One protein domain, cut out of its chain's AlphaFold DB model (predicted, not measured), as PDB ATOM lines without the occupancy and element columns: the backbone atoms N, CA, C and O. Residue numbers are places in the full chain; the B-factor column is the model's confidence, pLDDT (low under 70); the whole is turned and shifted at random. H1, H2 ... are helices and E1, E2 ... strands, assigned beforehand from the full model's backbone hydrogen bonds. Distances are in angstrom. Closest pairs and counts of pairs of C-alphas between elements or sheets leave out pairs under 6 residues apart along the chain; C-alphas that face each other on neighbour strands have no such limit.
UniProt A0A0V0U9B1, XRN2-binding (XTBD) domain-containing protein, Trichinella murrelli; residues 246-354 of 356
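Overview. This is residues 246 to 354 of the 356 residues of the protein "XRN2-binding (XTBD) domain-containing protein" of Trichinella murrelli (UniProt A0A0V0U9B1). What does the model look like? A long, strongly twisted sheet, made mainly of E1, E2 and E3, has the long helix H4 packed slantwise over one face, and the small hairpin E4 and E5 extends it beside the first residues of E3. H1 and H3 pack on H4, with H2 close to both H3 and H4, while residues 314 to 319 stick out at the start of H4. What is it made of? The printed part has 109 residues, with H1 H2 H3 E1 E2 E3 H4 E4 E5 along it, mixed in class, and the sheet's order E1 E2 E3 E5 E4 is mixed too. How large is its outline? It is compact, with a radius of gyration of the C-alphas of 14.3 A, yet flat, spanning 40 by 38 by 20 A.

Arrangement. How do the helices stand? H1, residues 246 to 257, touches H4, residues 316 to 335, about perpendicular at 76 degrees, with C-alphas 252 and 335 closest at 5.3 A. H3, residues 267 to 277, touches H4 with residues 323 to 331 of H4 alone, at a steep tilt of 54 degrees, C-alphas 267 and 328 being closest at 5.8 A; H2, residues 260 to 265, is close to H4 but not clearly touching, with C-alphas 264 and 328 closest at 6.9 A. How is the sheet joined? E1, residues 282 to 288, E2, residues 293 to 300, and E3, residues 303 to 311, form a meander, each strand the antiparallel neighbour of the one before, with N 285 and O 297 at 2.8 A and N 296 and O 308 at 2.9 A. E5, residues 351 to 353, is parallel to E3, with N 304 and O 351 at 2.8 A, and forms a hairpin with E4, residues 343 to 345, with N 344 and O 352 at 2.8 A. What is on it? H4 and the sheet make two layers, a helix on one face of a sheet, at a height over the sheet of 8.1 A, while H3 only grazes it with residues 268 to 276. Every O i to N i+4 pair is within hydrogen-bond range in H1, H2 and H3, and 15 of 16 in H4.

Along the chain. Where does H1 begin? C-alpha 246 is at (-53.710, 3.627, -27.388), and H1 measures 16.5 A, H3 15.2 A. How long are the others? E1, E2 and E3 measure 20.1, 23.4 and 24.7 A, and H4 29.1 A, ending at C-alpha 335 (-45.039, 11.619, -34.493).

Size, cuts and confidence. How far does it reach? The C-alphas of Asn 315 and Gln 340 are the two farthest apart, at 42.1 A. Is anything missing or uncertain? The printed part has no cut, no link is long, and pLDDT is under 70 at residues 259 to 261, 291 to 292, 311 to 320, 341 and 345 to 350.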
ATOM      1  N   LYS A 246     -52.721   3.666 -26.298       81.12
ATOM      2  CA  LYS A 246     -53.710   3.627 -27.388       81.12
ATOM      3  C   LYS A 246     -54.202   5.031 -27.759       81.12
ATOM      4  O   LYS A 246     -54.287   5.345 -28.944       81.12
ATOM      5  N   ALA A 247     -54.527   5.871 -26.775       83.62
ATOM      6  CA  ALA A 247     -54.995   7.238 -27.017       83.62
ATOM      7  C   ALA A 247     -53.908   8.117 -27.660       83.62
ATOM      8  O   ALA A 247     -54.181   8.811 -28.636       83.62
ATOM      9  N   LEU A 248     -52.666   8.028 -27.180       87.88
ATOM     10  CA  LEU A 248     -51.518   8.718 -27.767       87.88
ATOM     11  C   LEU A 248     -51.208   8.219 -29.180       87.88
ATOM     12  O   LEU A 248     -50.853   9.024 -30.031       87.88
ATOM     13  N   LEU A 249     -51.368   6.920 -29.462       89.00
ATOM     14  CA  LEU A 249     -51.190   6.379 -30.814       89.00
ATOM     15  C   LEU A 249     -52.234   6.946 -31.778       89.00
ATOM     16  O   LEU A 249     -51.881   7.359 -32.876       89.00
ATOM     17  N   ARG A 250     -53.493   7.067 -31.343       89.12
ATOM     18  CA  ARG A 250     -54.539   7.739 -32.132       89.12
ATOM     19  C   ARG A 250     -54.234   9.219 -32.352       89.12
ATOM     20  O   ARG A 250     -54.454   9.716 -33.450       89.12
ATOM     21  N   LEU A 251     -53.711   9.908 -31.335       90.88
ATOM     22  CA  LEU A 251     -53.274  11.302 -31.456       90.88
ATOM     23  C   LEU A 251     -52.097  11.437 -32.436       90.88
ATOM     24  O   LEU A 251     -52.087  12.338 -33.267       90.88
ATOM     25  N   LYS A 252     -51.130  10.516 -32.384       91.38
ATOM     26  CA  LYS A 252     -50.044  10.417 -33.365       91.38
ATOM     27  C   LYS A 252     -50.608  10.238 -34.776       91.38
ATOM     28  O   LYS A 252     -50.253  10.999 -35.672       91.38
ATOM     29  N   ASP A 253     -51.488   9.258 -34.969       90.38
ATOM     30  CA  ASP A 253     -52.072   8.967 -36.277       90.38
ATOM     31  C   ASP A 253     -52.886  10.162 -36.798       90.38
ATOM     32  O   ASP A 253     -52.811  10.471 -37.985       90.38
ATOM     33  N   HIS A 254     -53.583  10.896 -35.924       91.44
ATOM     34  CA  HIS A 254     -54.283  12.134 -36.277       91.44
ATOM     35  C   HIS A 254     -53.349  13.150 -36.944       91.44
ATOM     36  O   HIS A 254     -53.657  13.647 -38.026       91.44
ATOM     37  N   PHE A 255     -52.193  13.433 -36.337       90.88
ATOM     38  CA  PHE A 255     -51.242  14.413 -36.870       90.88
ATOM     39  C   PHE A 255     -50.445  13.913 -38.075       90.88
ATOM     40  O   PHE A 255     -50.055  14.728 -38.908       90.88
ATOM     41  N   LEU A 256     -50.240  12.599 -38.204       88.25
ATOM     42  CA  LEU A 256     -49.612  12.009 -39.389       88.25
ATOM     43  C   LEU A 256     -50.499  12.104 -40.637       88.25
ATOM     44  O   LEU A 256     -49.982  12.308 -41.731       88.25
ATOM     45  N   HIS A 257     -51.816  11.947 -40.480       83.94
ATOM     46  CA  HIS A 257     -52.757  11.925 -41.609       83.94
ATOM     47  C   HIS A 257     -53.396  13.294 -41.898       83.94
ATOM     48  O   HIS A 257     -53.964  13.490 -42.972       83.94
ATOM     49  N   HIS A 258     -53.305  14.262 -40.981       78.88
ATOM     50  CA  HIS A 258     -53.696  15.646 -41.253       78.88
ATOM     51  C   HIS A 258     -52.640  16.369 -42.106       78.88
ATOM     52  O   HIS A 258     -51.448  16.292 -41.816       78.88
ATOM     53  N   CYS A 259     -53.069  17.142 -43.117       65.44
ATOM     54  CA  CYS A 259     -52.160  17.988 -43.904       65.44
ATOM     55  C   CYS A 259     -51.275  18.850 -42.993       65.44
ATOM     56  O   CYS A 259     -51.784  19.597 -42.154       65.44
ATOM     57  N   SER A 260     -49.961  18.782 -43.219       65.06
ATOM     58  CA  SER A 260     -48.945  19.450 -42.401       65.06
ATOM     59  C   SER A 260     -49.098  20.970 -42.354       65.06
ATOM     60  O   SER A 260     -48.746  21.565 -41.343       65.06
ATOM     61  N   SER A 261     -49.663  21.599 -43.389       65.06
ATOM     62  CA  SER A 261     -49.940  23.041 -43.408       65.06
ATOM     63  C   SER A 261     -50.989  23.451 -42.370       65.06
ATOM     64  O   SER A 261     -50.756  24.368 -41.593       65.06
ATOM     65  N   LYS A 262     -52.098  22.710 -42.259       74.81
ATOM     66  CA  LYS A 262     -53.255  23.110 -41.435       74.81
ATOM     67  C   LYS A 262     -52.940  23.232 -39.946       74.81
ATOM     68  O   LYS A 262     -53.454  24.132 -39.291       74.81
ATOM     69  N   TRP A 263     -52.142  22.318 -39.397       84.44
ATOM     70  CA  TRP A 263     -51.800  22.372 -37.975       84.44
ATOM     71  C   TRP A 263     -50.532  23.183 -37.706       84.44
ATOM     72  O   TRP A 263     -50.398  23.699 -36.604       84.44
ATOM     73  N   ARG A 264     -49.613  23.333 -38.674       84.50
ATOM     74  CA  ARG A 264     -48.411  24.168 -38.493       84.50
ATOM     75  C   ARG A 264     -48.742  25.659 -38.417       84.50
ATOM     76  O   ARG A 264     -48.009  26.376 -37.740       84.50
ATOM     77  N   ASP A 265     -49.836  26.092 -39.043       85.94
ATOM     78  CA  ASP A 265     -50.308  27.481 -38.983       85.94
ATOM     79  C   ASP A 265     -50.864  27.842 -37.591       85.94
ATOM     80  O   ASP A 265     -50.569  28.907 -37.052       85.94
ATOM     81  N   GLU A 266     -51.617  26.929 -36.962       88.38
ATOM     82  CA  GLU A 266     -52.179  27.097 -35.612       88.38
ATOM     83  C   GLU A 266     -51.919  25.854 -34.727       88.38
ATOM     84  O   GLU A 266     -52.849  25.089 -34.419       88.38
ATOM     85  N   PRO A 267     -50.664  25.621 -34.288       90.38
ATOM     86  CA  PRO A 267     -50.267  24.368 -33.640       90.38
ATOM     87  C   PRO A 267     -50.938  24.172 -32.286       90.38
ATOM     88  O   PRO A 267     -51.450  23.087 -32.013       90.38
ATOM     89  N   LEU A 268     -51.017  25.222 -31.464       90.12
ATOM     90  CA  LEU A 268     -51.637  25.145 -30.140       90.12
ATOM     91  C   LEU A 268     -53.130  24.799 -30.224       90.12
ATOM     92  O   LEU A 268     -53.636  23.946 -29.494       90.12
ATOM     93  N   ARG A 269     -53.845  25.444 -31.152       89.50
ATOM     94  CA  ARG A 269     -55.287  25.245 -31.338       89.50
ATOM     95  C   ARG A 269     -55.582  23.839 -31.842       89.50
ATOM     96  O   ARG A 269     -56.486  23.182 -31.328       89.50
ATOM     97  N   SER A 270     -54.778  23.376 -32.796       91.56
ATOM     98  CA  SER A 270     -54.864  22.027 -33.350       91.56
ATOM     99  C   SER A 270     -54.533  20.967 -32.293       91.56
ATOM    100  O   SER A 270     -55.270  19.990 -32.165       91.56
ATOM    101  N   MET A 271     -53.506  21.187 -31.462       92.25
ATOM    102  CA  MET A 271     -53.175  20.319 -30.327       92.25
ATOM    103  C   MET A 271     -54.325  20.215 -29.329       92.25
ATOM    104  O   MET A 271     -54.721  19.105 -28.975       92.25
ATOM    105  N   HIS A 272     -54.902  21.337 -28.897       90.69
ATOM    106  CA  HIS A 272     -56.028  21.314 -27.963       90.69
ATOM    107  C   HIS A 272     -57.277  20.656 -28.559       90.69
ATOM    108  O   HIS A 272     -57.942  19.891 -27.860       90.69
ATOM    109  N   ALA A 273     -57.588  20.901 -29.835       89.69
ATOM    110  CA  ALA A 273     -58.723  20.277 -30.512       89.69
ATOM    111  C   ALA A 273     -58.555  18.752 -30.626       89.69
ATOM    112  O   ALA A 273     -59.455  18.003 -30.242       89.69
ATOM    113  N   ALA A 274     -57.383  18.291 -31.072       90.88
ATOM    114  CA  ALA A 274     -57.076  16.870 -31.190       90.88
ATOM    115  C   ALA A 274     -57.027  16.191 -29.812       90.88
ATOM    116  O   ALA A 274     -57.649  15.148 -29.605       90.88
ATOM    117  N   CYS A 275     -56.376  16.810 -28.823       88.75
ATOM    118  CA  CYS A 275     -56.366  16.304 -27.451       88.75
ATOM    119  C   CYS A 275     -57.789  16.180 -26.895       88.75
ATOM    120  O   CYS A 275     -58.130  15.138 -26.343       88.75
ATOM    121  N   LYS A 276     -58.657  17.173 -27.120       85.31
ATOM    122  CA  LYS A 276     -60.069  17.105 -26.720       85.31
ATOM    123  C   LYS A 276     -60.802  15.938 -27.393       85.31
ATOM    124  O   LYS A 276     -61.531  15.220 -26.714       85.31
ATOM    125  N   GLN A 277     -60.582  15.711 -28.690       85.56
ATOM    126  CA  GLN A 277     -61.181  14.595 -29.433       85.56
ATOM    127  C   GLN A 277     -60.779  13.229 -28.854       85.56
ATOM    128  O   GLN A 277     -61.626  12.346 -28.707       85.56
ATOM    129  N   TYR A 278     -59.505  13.059 -28.493       83.75
ATOM    130  CA  TYR A 278     -58.978  11.806 -27.937       83.75
ATOM    131  C   TYR A 278     -58.967  11.763 -26.405       83.75
ATOM    132  O   TYR A 278     -58.406  10.832 -25.830       83.75
ATOM    133  N   LYS A 279     -59.620  12.733 -25.748       78.62
ATOM    134  CA  LYS A 279     -59.765  12.831 -24.284       78.62
ATOM    135  C   LYS A 279     -58.421  12.858 -23.544       78.62
ATOM    136  O   LYS A 279     -58.261  12.290 -22.467       78.62
ATOM    137  N   LEU A 280     -57.453  13.531 -24.152       83.62
ATOM    138  CA  LEU A 280     -56.133  13.824 -23.615       83.62
ATOM    139  C   LEU A 280     -56.066  15.288 -23.167       83.62
ATOM    140  O   LEU A 280     -56.850  16.127 -23.615       83.62
ATOM    141  N   CYS A 281     -55.113  15.615 -22.295       83.69
ATOM    142  CA  CYS A 281     -54.938  16.978 -21.796       83.69
ATOM    143  C   CYS A 281     -53.534  17.502 -22.100       83.69
ATOM    144  O   CYS A 281     -52.574  17.066 -21.471       83.69
ATOM    145  N   TYR A 282     -53.416  18.450 -23.033       88.69
ATOM    146  CA  TYR A 282     -52.168  19.177 -23.275       88.69
ATOM    147  C   TYR A 282     -51.987  20.296 -22.241       88.69
ATOM    148  O   TYR A 282     -52.902  21.100 -22.039       88.69
ATOM    149  N   ARG A 283     -50.820  20.347 -21.592       87.00
ATOM    150  CA  ARG A 283     -50.444  21.389 -20.623       87.00
ATOM    151  C   ARG A 283     -49.011  21.859 -20.832       87.00
ATOM    152  O   ARG A 283     -48.105  21.040 -20.997       87.00
ATOM    153  N   GLU A 284     -48.828  23.171 -20.727       89.56
ATOM    154  CA  GLU A 284     -47.530  23.844 -20.701       89.56
ATOM    155  C   GLU A 284     -47.207  24.261 -19.262       89.56
ATOM    156  O   GLU A 284     -47.976  24.982 -18.626       89.56
ATOM    157  N   HIS A 285     -46.066  23.816 -18.739       86.75
ATOM    158  CA  HIS A 285     -45.586  24.174 -17.405       86.75
ATOM    159  C   HIS A 285     -44.376  25.088 -17.522       86.75
ATOM    160  O   HIS A 285     -43.455  24.803 -18.286       86.75
ATOM    161  N   ARG A 286     -44.349  26.166 -16.733       86.56
ATOM    162  CA  ARG A 286     -43.214  27.094 -16.661       86.56
ATOM    163  C   ARG A 286     -42.471  26.885 -15.349       86.56
ATOM    164  O   ARG A 286     -43.045  27.026 -14.272       86.56
ATOM    165  N   VAL A 287     -41.192  26.550 -15.443       84.12
ATOM    166  CA  VAL A 287     -40.319  26.280 -14.298       84.12
ATOM    167  C   VAL A 287     -39.141  27.243 -14.353       84.12
ATOM    168  O   VAL A 287     -38.415  27.283 -15.343       84.12
ATOM    169  N   LYS A 288     -38.929  28.020 -13.287       80.69
ATOM    170  CA  LYS A 288     -37.745  28.885 -13.178       80.69
ATOM    171  C   LYS A 288     -36.487  28.016 -13.111       80.69
ATOM    172  O   LYS A 288     -36.439  27.074 -12.321       80.69
ATOM    173  N   ASP A 289     -35.497  28.319 -13.946       76.38
ATOM    174  CA  ASP A 289     -34.215  27.611 -13.986       76.38
ATOM    175  C   ASP A 289     -33.105  28.451 -13.334       76.38
ATOM    176  O   ASP A 289     -33.316  29.601 -12.946       76.38
ATOM    177  N   VAL A 290     -31.912  27.875 -13.173       73.12
ATOM    178  CA  VAL A 290     -30.771  28.591 -12.582       73.12
ATOM    179  C   VAL A 290     -30.329  29.742 -13.503       73.12
ATOM    180  O   VAL A 290     -29.967  29.516 -14.658       73.12
ATOM    181  N   GLY A 291     -30.330  30.974 -12.981       68.50
ATOM    182  CA  GLY A 291     -29.999  32.203 -13.715       68.50
ATOM    183  C   GLY A 291     -31.229  32.954 -14.247       68.50
ATOM    184  O   GLY A 291     -32.351  32.727 -13.808       68.50
ATOM    185  N   MET A 292     -31.029  33.863 -15.209       67.88
ATOM    186  CA  MET A 292     -32.117  34.522 -15.950       67.88
ATOM    187  C   MET A 292     -32.665  33.581 -17.043       67.88
ATOM    188  O   MET A 292     -32.621  33.916 -18.226       67.88
ATOM    189  N   ALA A 293     -33.104  32.372 -16.684       74.25
ATOM    190  CA  ALA A 293     -33.634  31.384 -17.627       74.25
ATOM    191  C   ALA A 293     -34.886  30.671 -17.087       74.25
ATOM    192  O   ALA A 293     -35.014  30.416 -15.892       74.25
ATOM    193  N   GLU A 294     -35.806  30.328 -17.985       83.81
ATOM    194  CA  GLU A 294     -37.014  29.549 -17.712       83.81
ATOM    195  C   GLU A 294     -37.022  28.272 -18.553       83.81
ATOM    196  O   GLU A 294     -36.660  28.275 -19.730       83.81
ATOM    197  N   ARG A 295     -37.473  27.172 -17.957       84.25
ATOM    198  CA  ARG A 295     -37.785  25.922 -18.645       84.25
ATOM    199  C   ARG A 295     -39.281  25.834 -18.880       84.25
ATOM    200  O   ARG A 295     -40.070  25.899 -17.941       84.25
ATOM    201  N   TRP A 296     -39.657  25.673 -20.139       88.44
ATOM    202  CA  TRP A 296     -41.030  25.444 -20.555       88.44
ATOM    203  C   TRP A 296     -41.183  23.974 -20.921       88.44
ATOM    204  O   TRP A 296     -40.447  23.467 -21.766       88.44
ATOM    205  N   ILE A 297     -42.105  23.289 -20.256       88.19
ATOM    206  CA  ILE A 297     -42.283  21.841 -20.341       88.19
ATOM    207  C   ILE A 297     -43.668  21.551 -20.907       88.19
ATOM    208  O   ILE A 297     -44.674  21.972 -20.341       88.19
ATOM    209  N   ALA A 298     -43.722  20.799 -22.000       90.25
ATOM    210  CA  ALA A 298     -44.961  20.306 -22.578       90.25
ATOM    211  C   ALA A 298     -45.281  18.902 -22.061       90.25
ATOM    212  O   ALA A 298     -44.455  17.985 -22.131       90.25
ATOM    213  N   THR A 299     -46.514  18.730 -21.590       87.94
ATOM    214  CA  THR A 299     -47.047  17.446 -21.130       87.94
ATOM    215  C   THR A 299     -48.376  17.130 -21.804       87.94
ATOM    216  O   THR A 299     -49.162  18.037 -22.080       87.94
ATOM    217  N   ILE A 300     -48.642  15.845 -22.042       88.12
ATOM    218  CA  ILE A 300     -49.956  15.344 -22.460       88.12
ATOM    219  C   ILE A 300     -50.412  14.307 -21.450       88.12
ATOM    220  O   ILE A 300     -49.800  13.250 -21.345       88.12
ATOM    221  N   SER A 301     -51.485  14.599 -20.715       78.88
ATOM    222  CA  SER A 301     -52.018  13.701 -19.685       78.88
ATOM    223  C   SER A 301     -50.912  13.228 -18.724       78.88
ATOM    224  O   SER A 301     -50.753  12.039 -18.463       78.88
ATOM    225  N   ASP A 302     -50.092  14.179 -18.265       75.75
ATOM    226  CA  ASP A 302     -48.929  13.981 -17.380       75.75
ATOM    227  C   ASP A 302     -47.771  13.152 -17.964       75.75
ATOM    228  O   ASP A 302     -46.784  12.888 -17.279       75.75
ATOM    229  N   VAL A 303     -47.833  12.810 -19.254       83.31
ATOM    230  CA  VAL A 303     -46.686  12.300 -20.009       83.31
ATOM    231  C   VAL A 303     -45.843  13.478 -20.466       83.31
ATOM    232  O   VAL A 303     -46.322  14.347 -21.195       83.31
ATOM    233  N   PHE A 304     -44.581  13.505 -20.059       85.69
ATOM    234  CA  PHE A 304     -43.602  14.459 -20.555       85.69
ATOM    235  C   PHE A 304     -43.325  14.200 -22.040       85.69
ATOM    236  O   PHE A 304     -43.004  13.077 -22.438       85.69
ATOM    237  N   ILE A 305     -43.436  15.260 -22.843       89.00
ATOM    238  CA  ILE A 305     -43.207  15.216 -24.290       89.00
ATOM    239  C   ILE A 305     -41.894  15.912 -24.636       89.00
ATOM    240  O   ILE A 305     -41.001  15.314 -25.230       89.00
ATOM    241  N   HIS A 306     -41.773  17.191 -24.283       87.00
ATOM    242  CA  HIS A 306     -40.634  18.008 -24.681       87.00
ATOM    243  C   HIS A 306     -40.411  19.168 -23.710       87.00
ATOM    244  O   HIS A 306     -41.361  19.671 -23.108       87.00
ATOM    245  N   GLU A 307     -39.167  19.636 -23.601       87.81
ATOM    246  CA  GLU A 307     -38.823  20.854 -22.867       87.81
ATOM    247  C   GLU A 307     -37.999  21.816 -23.724       87.81
ATOM    248  O   GLU A 307     -37.198  21.404 -24.564       87.81
ATOM    249  N   VAL A 308     -38.171  23.114 -23.487       84.56
ATOM    250  CA  VAL A 308     -37.389  24.179 -24.123       84.56
ATOM    251  C   VAL A 308     -36.879  25.135 -23.048       84.56
ATOM    252  O   VAL A 308     -37.632  25.567 -22.177       84.56
ATOM    253  N   LYS A 309     -35.589  25.482 -23.114       81.56
ATOM    254  CA  LYS A 309     -34.983  26.534 -22.286       81.56
ATOM    255  C   LYS A 309     -35.112  27.888 -22.975       81.56
ATOM    256  O   LYS A 309     -34.677  28.041 -24.115       81.56
ATOM    257  N   MET A 310     -35.651  28.863 -22.256       74.00
ATOM    258  CA  MET A 310     -35.800  30.255 -22.675       74.00
ATOM    259  C   MET A 310     -35.012  31.172 -21.738       74.00
ATOM    260  O   MET A 310     -34.829  30.862 -20.563       74.00
ATOM    261  N   ARG A 311     -34.525  32.309 -22.244       69.00
ATOM    262  CA  ARG A 311     -33.927  33.356 -21.400       69.00
ATOM    263  C   ARG A 311     -35.034  34.252 -20.846       69.00
ATOM    264  O   ARG A 311     -35.959  34.593 -21.573       69.00
ATOM    265  N   ILE A 312     -34.922  34.635 -19.578       61.69
ATOM    266  CA  ILE A 312     -35.850  35.547 -18.910       61.69
ATOM    267  C   ILE A 312     -35.632  36.938 -19.484       61.69
ATOM    268  O   ILE A 312     -34.626  37.600 -19.233       61.69
ATOM    269  N   GLY A 313     -36.612  37.357 -20.264       61.53
ATOM    270  CA  GLY A 313     -36.747  38.711 -20.739       61.53
ATOM    271  C   GLY A 313     -37.826  38.773 -21.803       61.53
ATOM    272  O   GLY A 313     -37.541  38.383 -22.923       61.53
ATOM    273  N   ARG A 314     -38.967  39.389 -21.442       61.41
ATOM    274  CA  ARG A 314     -39.878  40.198 -22.292       61.41
ATOM    275  C   ARG A 314     -41.291  39.657 -22.608       61.41
ATOM    276  O   ARG A 314     -41.657  38.527 -22.338       61.41
ATOM    277  N   ASN A 315     -42.058  40.643 -23.098       61.41
ATOM    278  CA  ASN A 315     -43.433  40.810 -23.600       61.41
ATOM    279  C   ASN A 315     -44.294  39.603 -24.045       61.41
ATOM    280  O   ASN A 315     -43.822  38.648 -24.649       61.41
ATOM    281  N   ARG A 316     -45.629  39.774 -23.934       57.06
ATOM    282  CA  ARG A 316     -46.685  38.797 -24.314       57.06
ATOM    283  C   ARG A 316     -46.590  38.225 -25.739       57.06
ATOM    284  O   ARG A 316     -47.048  37.113 -25.968       57.06
ATOM    285  N   HIS A 317     -46.053  38.970 -26.707       60.44
ATOM    286  CA  HIS A 317     -45.983  38.520 -28.106       60.44
ATOM    287  C   HIS A 317     -44.884  37.463 -28.336       60.44
ATOM    288  O   HIS A 317     -45.010  36.619 -29.224       60.44
ATOM    289  N   GLU A 318     -43.825  37.484 -27.521       65.81
ATOM    290  CA  GLU A 318     -42.765  36.469 -27.535       65.81
ATOM    291  C   GLU A 318     -43.239  35.171 -26.851       65.81
ATOM    292  O   GLU A 318     -42.915  34.085 -27.329       65.81
ATOM    293  N   ASP A 319     -44.108  35.277 -25.836       64.81
ATOM    294  CA  ASP A 319     -44.755  34.141 -25.157       64.81
ATOM    295  C   ASP A 319     -45.622  33.293 -26.106       64.81
ATOM    296  O   ASP A 319     -45.540  32.067 -26.087       64.81
ATOM    297  N   VAL A 320     -46.426  33.923 -26.974       69.06
ATOM    298  CA  VAL A 320     -47.272  33.196 -27.945       69.06
ATOM    299  C   VAL A 320     -46.414  32.446 -28.970       69.06
ATOM    300  O   VAL A 320     -46.682  31.286 -29.289       69.06
ATOM    301  N   ASN A 321     -45.336  33.075 -29.445       78.94
ATOM    302  CA  ASN A 321     -44.377  32.432 -30.342       78.94
ATOM    303  C   ASN A 321     -43.637  31.275 -29.650       78.94
ATOM    304  O   ASN A 321     -43.364  30.251 -30.282       78.94
ATOM    305  N   ALA A 322     -43.342  31.403 -28.353       80.31
ATOM    306  CA  ALA A 322     -42.733  30.354 -27.543       80.31
ATOM    307  C   ALA A 322     -43.660  29.142 -27.355       80.31
ATOM    308  O   ALA A 322     -43.218  28.022 -27.622       80.31
ATOM    309  N   SER A 323     -44.930  29.350 -26.979       85.88
ATOM    310  CA  SER A 323     -45.944  28.282 -26.877       85.88
ATOM    311  C   SER A 323     -46.132  27.566 -28.214       85.88
ATOM    312  O   SER A 323     -46.048  26.342 -28.284       85.88
ATOM    313  N   ASN A 324     -46.277  28.306 -29.320       88.75
ATOM    314  CA  ASN A 324     -46.400  27.697 -30.648       88.75
ATOM    315  C   ASN A 324     -45.162  26.869 -31.020       88.75
ATOM    316  O   ASN A 324     -45.297  25.752 -31.515       88.75
ATOM    317  N   ARG A 325     -43.951  27.363 -30.733       87.12
ATOM    318  CA  ARG A 325     -42.705  26.622 -30.986       87.12
ATOM    319  C   ARG A 325     -42.602  25.355 -30.135       87.12
ATOM    320  O   ARG A 325     -42.197  24.312 -30.651       87.12
ATOM    321  N   LEU A 326     -42.955  25.438 -28.851       89.69
ATOM    322  CA  LEU A 326     -42.996  24.294 -27.940       89.69
ATOM    323  C   LEU A 326     -44.022  23.256 -28.416       89.69
ATOM    324  O   LEU A 326     -43.711  22.065 -28.478       89.69
ATOM    325  N   CYS A 327     -45.217  23.704 -28.796       91.81
ATOM    326  CA  CYS A 327     -46.293  22.856 -29.286       91.81
ATOM    327  C   CYS A 327     -45.921  22.165 -30.602       91.81
ATOM    328  O   CYS A 327     -46.062  20.949 -30.698       91.81
ATOM    329  N   THR A 328     -45.363  22.882 -31.583       91.31
ATOM    330  CA  THR A 328     -44.892  22.289 -32.848       91.31
ATOM    331  C   THR A 328     -43.874  21.183 -32.599       91.31
ATOM    332  O   THR A 328     -44.046  20.072 -33.099       91.31
ATOM    333  N   LYS A 329     -42.869  21.438 -31.752       90.31
ATOM    334  CA  LYS A 329     -41.902  20.401 -31.370       90.31
ATOM    335  C   LYS A 329     -42.550  19.231 -30.637       90.31
ATOM    336  O   LYS A 329     -42.165  18.090 -30.853       90.31
ATOM    337  N   SER A 330     -43.548  19.495 -29.796       91.31
ATOM    338  CA  SER A 330     -44.292  18.442 -29.095       91.31
ATOM    339  C   SER A 330     -45.031  17.526 -30.075       91.31
ATOM    340  O   SER A 330     -44.995  16.309 -29.910       91.31
ATOM    341  N   ILE A 331     -45.654  18.092 -31.116       92.00
ATOM    342  CA  ILE A 331     -46.307  17.331 -32.193       92.00
ATOM    343  C   ILE A 331     -45.266  16.512 -32.967       92.00
ATOM    344  O   ILE A 331     -45.471  15.322 -33.198       92.00
ATOM    345  N   GLU A 332     -44.123  17.105 -33.316       90.38
ATOM    346  CA  GLU A 332     -43.021  16.404 -33.992       90.38
ATOM    347  C   GLU A 332     -42.489  15.224 -33.166       90.38
ATOM    348  O   GLU A 332     -42.356  14.120 -33.696       90.38
ATOM    349  N   CYS A 333     -42.291  15.406 -31.858       89.19
ATOM    350  CA  CYS A 333     -41.933  14.321 -30.948       89.19
ATOM    351  C   CYS A 333     -43.020  13.232 -30.897       89.19
ATOM    352  O   CYS A 333     -42.707  12.050 -31.005       89.19
ATOM    353  N   LEU A 334     -44.305  13.589 -30.783       90.00
ATOM    354  CA  LEU A 334     -45.405  12.608 -30.797       90.00
ATOM    355  C   LEU A 334     -45.412  11.753 -32.068       90.00
ATOM    356  O   LEU A 334     -45.672  10.552 -32.002       90.00
ATOM    357  N   MET A 335     -45.097  12.344 -33.222       89.12
ATOM    358  CA  MET A 335     -45.039  11.619 -34.493       89.12
ATOM    359  C   MET A 335     -43.910  10.575 -34.533       89.12
ATOM    360  O   MET A 335     -44.064   9.539 -35.185       89.12
ATOM    361  N   GLN A 336     -42.833  10.783 -33.771       88.19
ATOM    362  CA  GLN A 336     -41.704   9.850 -33.634       88.19
ATOM    363  C   GLN A 336     -41.953   8.715 -32.624       88.19
ATOM    364  O   GLN A 336     -41.142   7.803 -32.505       88.19
ATOM    365  N   MET A 337     -43.077   8.727 -31.904       87.06
ATOM    366  CA  MET A 337     -43.407   7.701 -30.911       87.06
ATOM    367  C   MET A 337     -43.528   6.296 -31.551       87.06
ATOM    368  O   MET A 337     -44.251   6.154 -32.543       87.06
ATOM    369  N   PRO A 338     -42.912   5.230 -31.007       83.69
ATOM    370  CA  PRO A 338     -42.964   3.889 -31.580       83.69
ATOM    371  C   PRO A 338     -44.362   3.277 -31.440       83.69
ATOM    372  O   PRO A 338     -45.138   3.614 -30.545       83.69
ATOM    373  N   ARG A 339     -44.705   2.339 -32.331       78.69
ATOM    374  CA  ARG A 339     -46.025   1.676 -32.311       78.69
ATOM    375  C   ARG A 339     -46.198   0.695 -31.150       78.69
ATOM    376  O   ARG A 339     -47.325   0.432 -30.742       78.69
ATOM    377  N   GLN A 340     -45.104   0.142 -30.635       75.38
ATOM    378  CA  GLN A 340     -45.120  -0.835 -29.550       75.38
ATOM    379  C   GLN A 340     -44.466  -0.253 -28.299       75.38
ATOM    380  O   GLN A 340     -43.369   0.294 -28.370       75.38
ATOM    381  N   ASN A 341     -45.133  -0.410 -27.151       68.12
ATOM    382  CA  ASN A 341     -44.663   0.032 -25.832       68.12
ATOM    383  C   ASN A 341     -44.097   1.470 -25.823       68.12
ATOM    384  O   ASN A 341     -42.941   1.671 -25.441       68.12
ATOM    385  N   PRO A 342     -44.899   2.470 -26.241       77.44
ATOM    386  CA  PRO A 342     -44.420   3.834 -26.429       77.44
ATOM    387  C   PRO A 342     -44.079   4.573 -25.140       77.44
ATOM    388  O   PRO A 342     -43.440   5.614 -25.209       77.44
ATOM    389  N   LEU A 343     -44.506   4.081 -23.979       78.69
ATOM    390  CA  LEU A 343     -44.342   4.772 -22.705       78.69
ATOM    391  C   LEU A 343     -43.324   4.065 -21.812       78.69
ATOM    392  O   LEU A 343     -43.309   2.837 -21.710       78.69
ATOM    393  N   ILE A 344     -42.493   4.860 -21.142       74.88
ATOM    394  CA  ILE A 344     -41.537   4.423 -20.126       74.88
ATOM    395  C   ILE A 344     -41.815   5.205 -18.846       74.88
ATOM    396  O   ILE A 344     -41.902   6.433 -18.861       74.88
ATOM    397  N   GLU A 345     -41.917   4.491 -17.732       64.31
ATOM    398  CA  GLU A 345     -41.971   5.084 -16.399       64.31
ATOM    399  C   GLU A 345     -40.545   5.255 -15.853       64.31
ATOM    400  O   GLU A 345     -39.781   4.289 -15.751       64.31
ATOM    401  N   HIS A 346     -40.157   6.490 -15.528       60.78
ATOM    402  CA  HIS A 346     -38.868   6.790 -14.902       60.78
ATOM    403  C   HIS A 346     -38.922   6.622 -13.375       60.78
ATOM    404  O   HIS A 346     -39.978   6.659 -12.749       60.78
ATOM    405  N   LYS A 347     -37.749   6.477 -12.735       40.28
ATOM    406  CA  LYS A 347     -37.605   6.248 -11.276       40.28
ATOM    407  C   LYS A 347     -38.218   7.343 -10.383       40.28
ATOM    408  O   LYS A 347     -38.372   7.119  -9.186       40.28
ATOM    409  N   ASN A 348     -38.523   8.513 -10.935       50.38
ATOM    410  CA  ASN A 348     -39.187   9.639 -10.273       50.38
ATOM    411  C   ASN A 348     -40.722   9.636 -10.454       50.38
ATOM    412  O   ASN A 348     -41.368  10.570  -9.990       50.38
ATOM    413  N   GLY A 349     -41.302   8.623 -11.111       57.47
ATOM    414  CA  GLY A 349     -42.734   8.558 -11.430       57.47
ATOM    415  C   GLY A 349     -43.137   9.382 -12.655       57.47
ATOM    416  O   GLY A 349     -44.321   9.513 -12.945       57.47
ATOM    417  N   GLU A 350     -42.167   9.945 -13.381       67.62
ATOM    418  CA  GLU A 350     -42.415  10.690 -14.612       67.62
ATOM    419  C   GLU A 350     -42.606   9.719 -15.783       67.62
ATOM    420  O   GLU A 350     -41.754   8.863 -16.049       67.62
ATOM    421  N   LEU A 351     -43.727   9.852 -16.491       78.38
ATOM    422  CA  LEU A 351     -43.999   9.093 -17.706       78.38
ATOM    423  C   LEU A 351     -43.407   9.827 -18.903       78.38
ATOM    424  O   LEU A 351     -43.685  11.006 -19.110       78.38
ATOM    425  N   ARG A 352     -42.612   9.128 -19.711       81.38
ATOM    426  CA  ARG A 352     -42.010   9.664 -20.936       81.38
ATOM    427  C   ARG A 352     -42.319   8.787 -22.130       81.38
ATOM    428  O   ARG A 352     -42.510   7.578 -21.996       81.38
ATOM    429  N   ILE A 353     -42.325   9.405 -23.304       82.88
ATOM    430  CA  ILE A 353     -42.345   8.673 -24.565       82.88
ATOM    431  C   ILE A 353     -40.956   8.067 -24.808       82.88
ATOM    432  O   ILE A 353     -39.934   8.734 -24.659       82.88
ATOM    433  N   ARG A 354     -40.923   6.786 -25.176       77.50
ATOM    434  CA  ARG A 354     -39.753   6.136 -25.766       77.50
ATOM    435  C   ARG A 354     -39.572   6.713 -27.163       77.50
ATOM    436  O   ARG A 354     -40.489   6.597 -27.963       77.50
TER     437      ARG A 354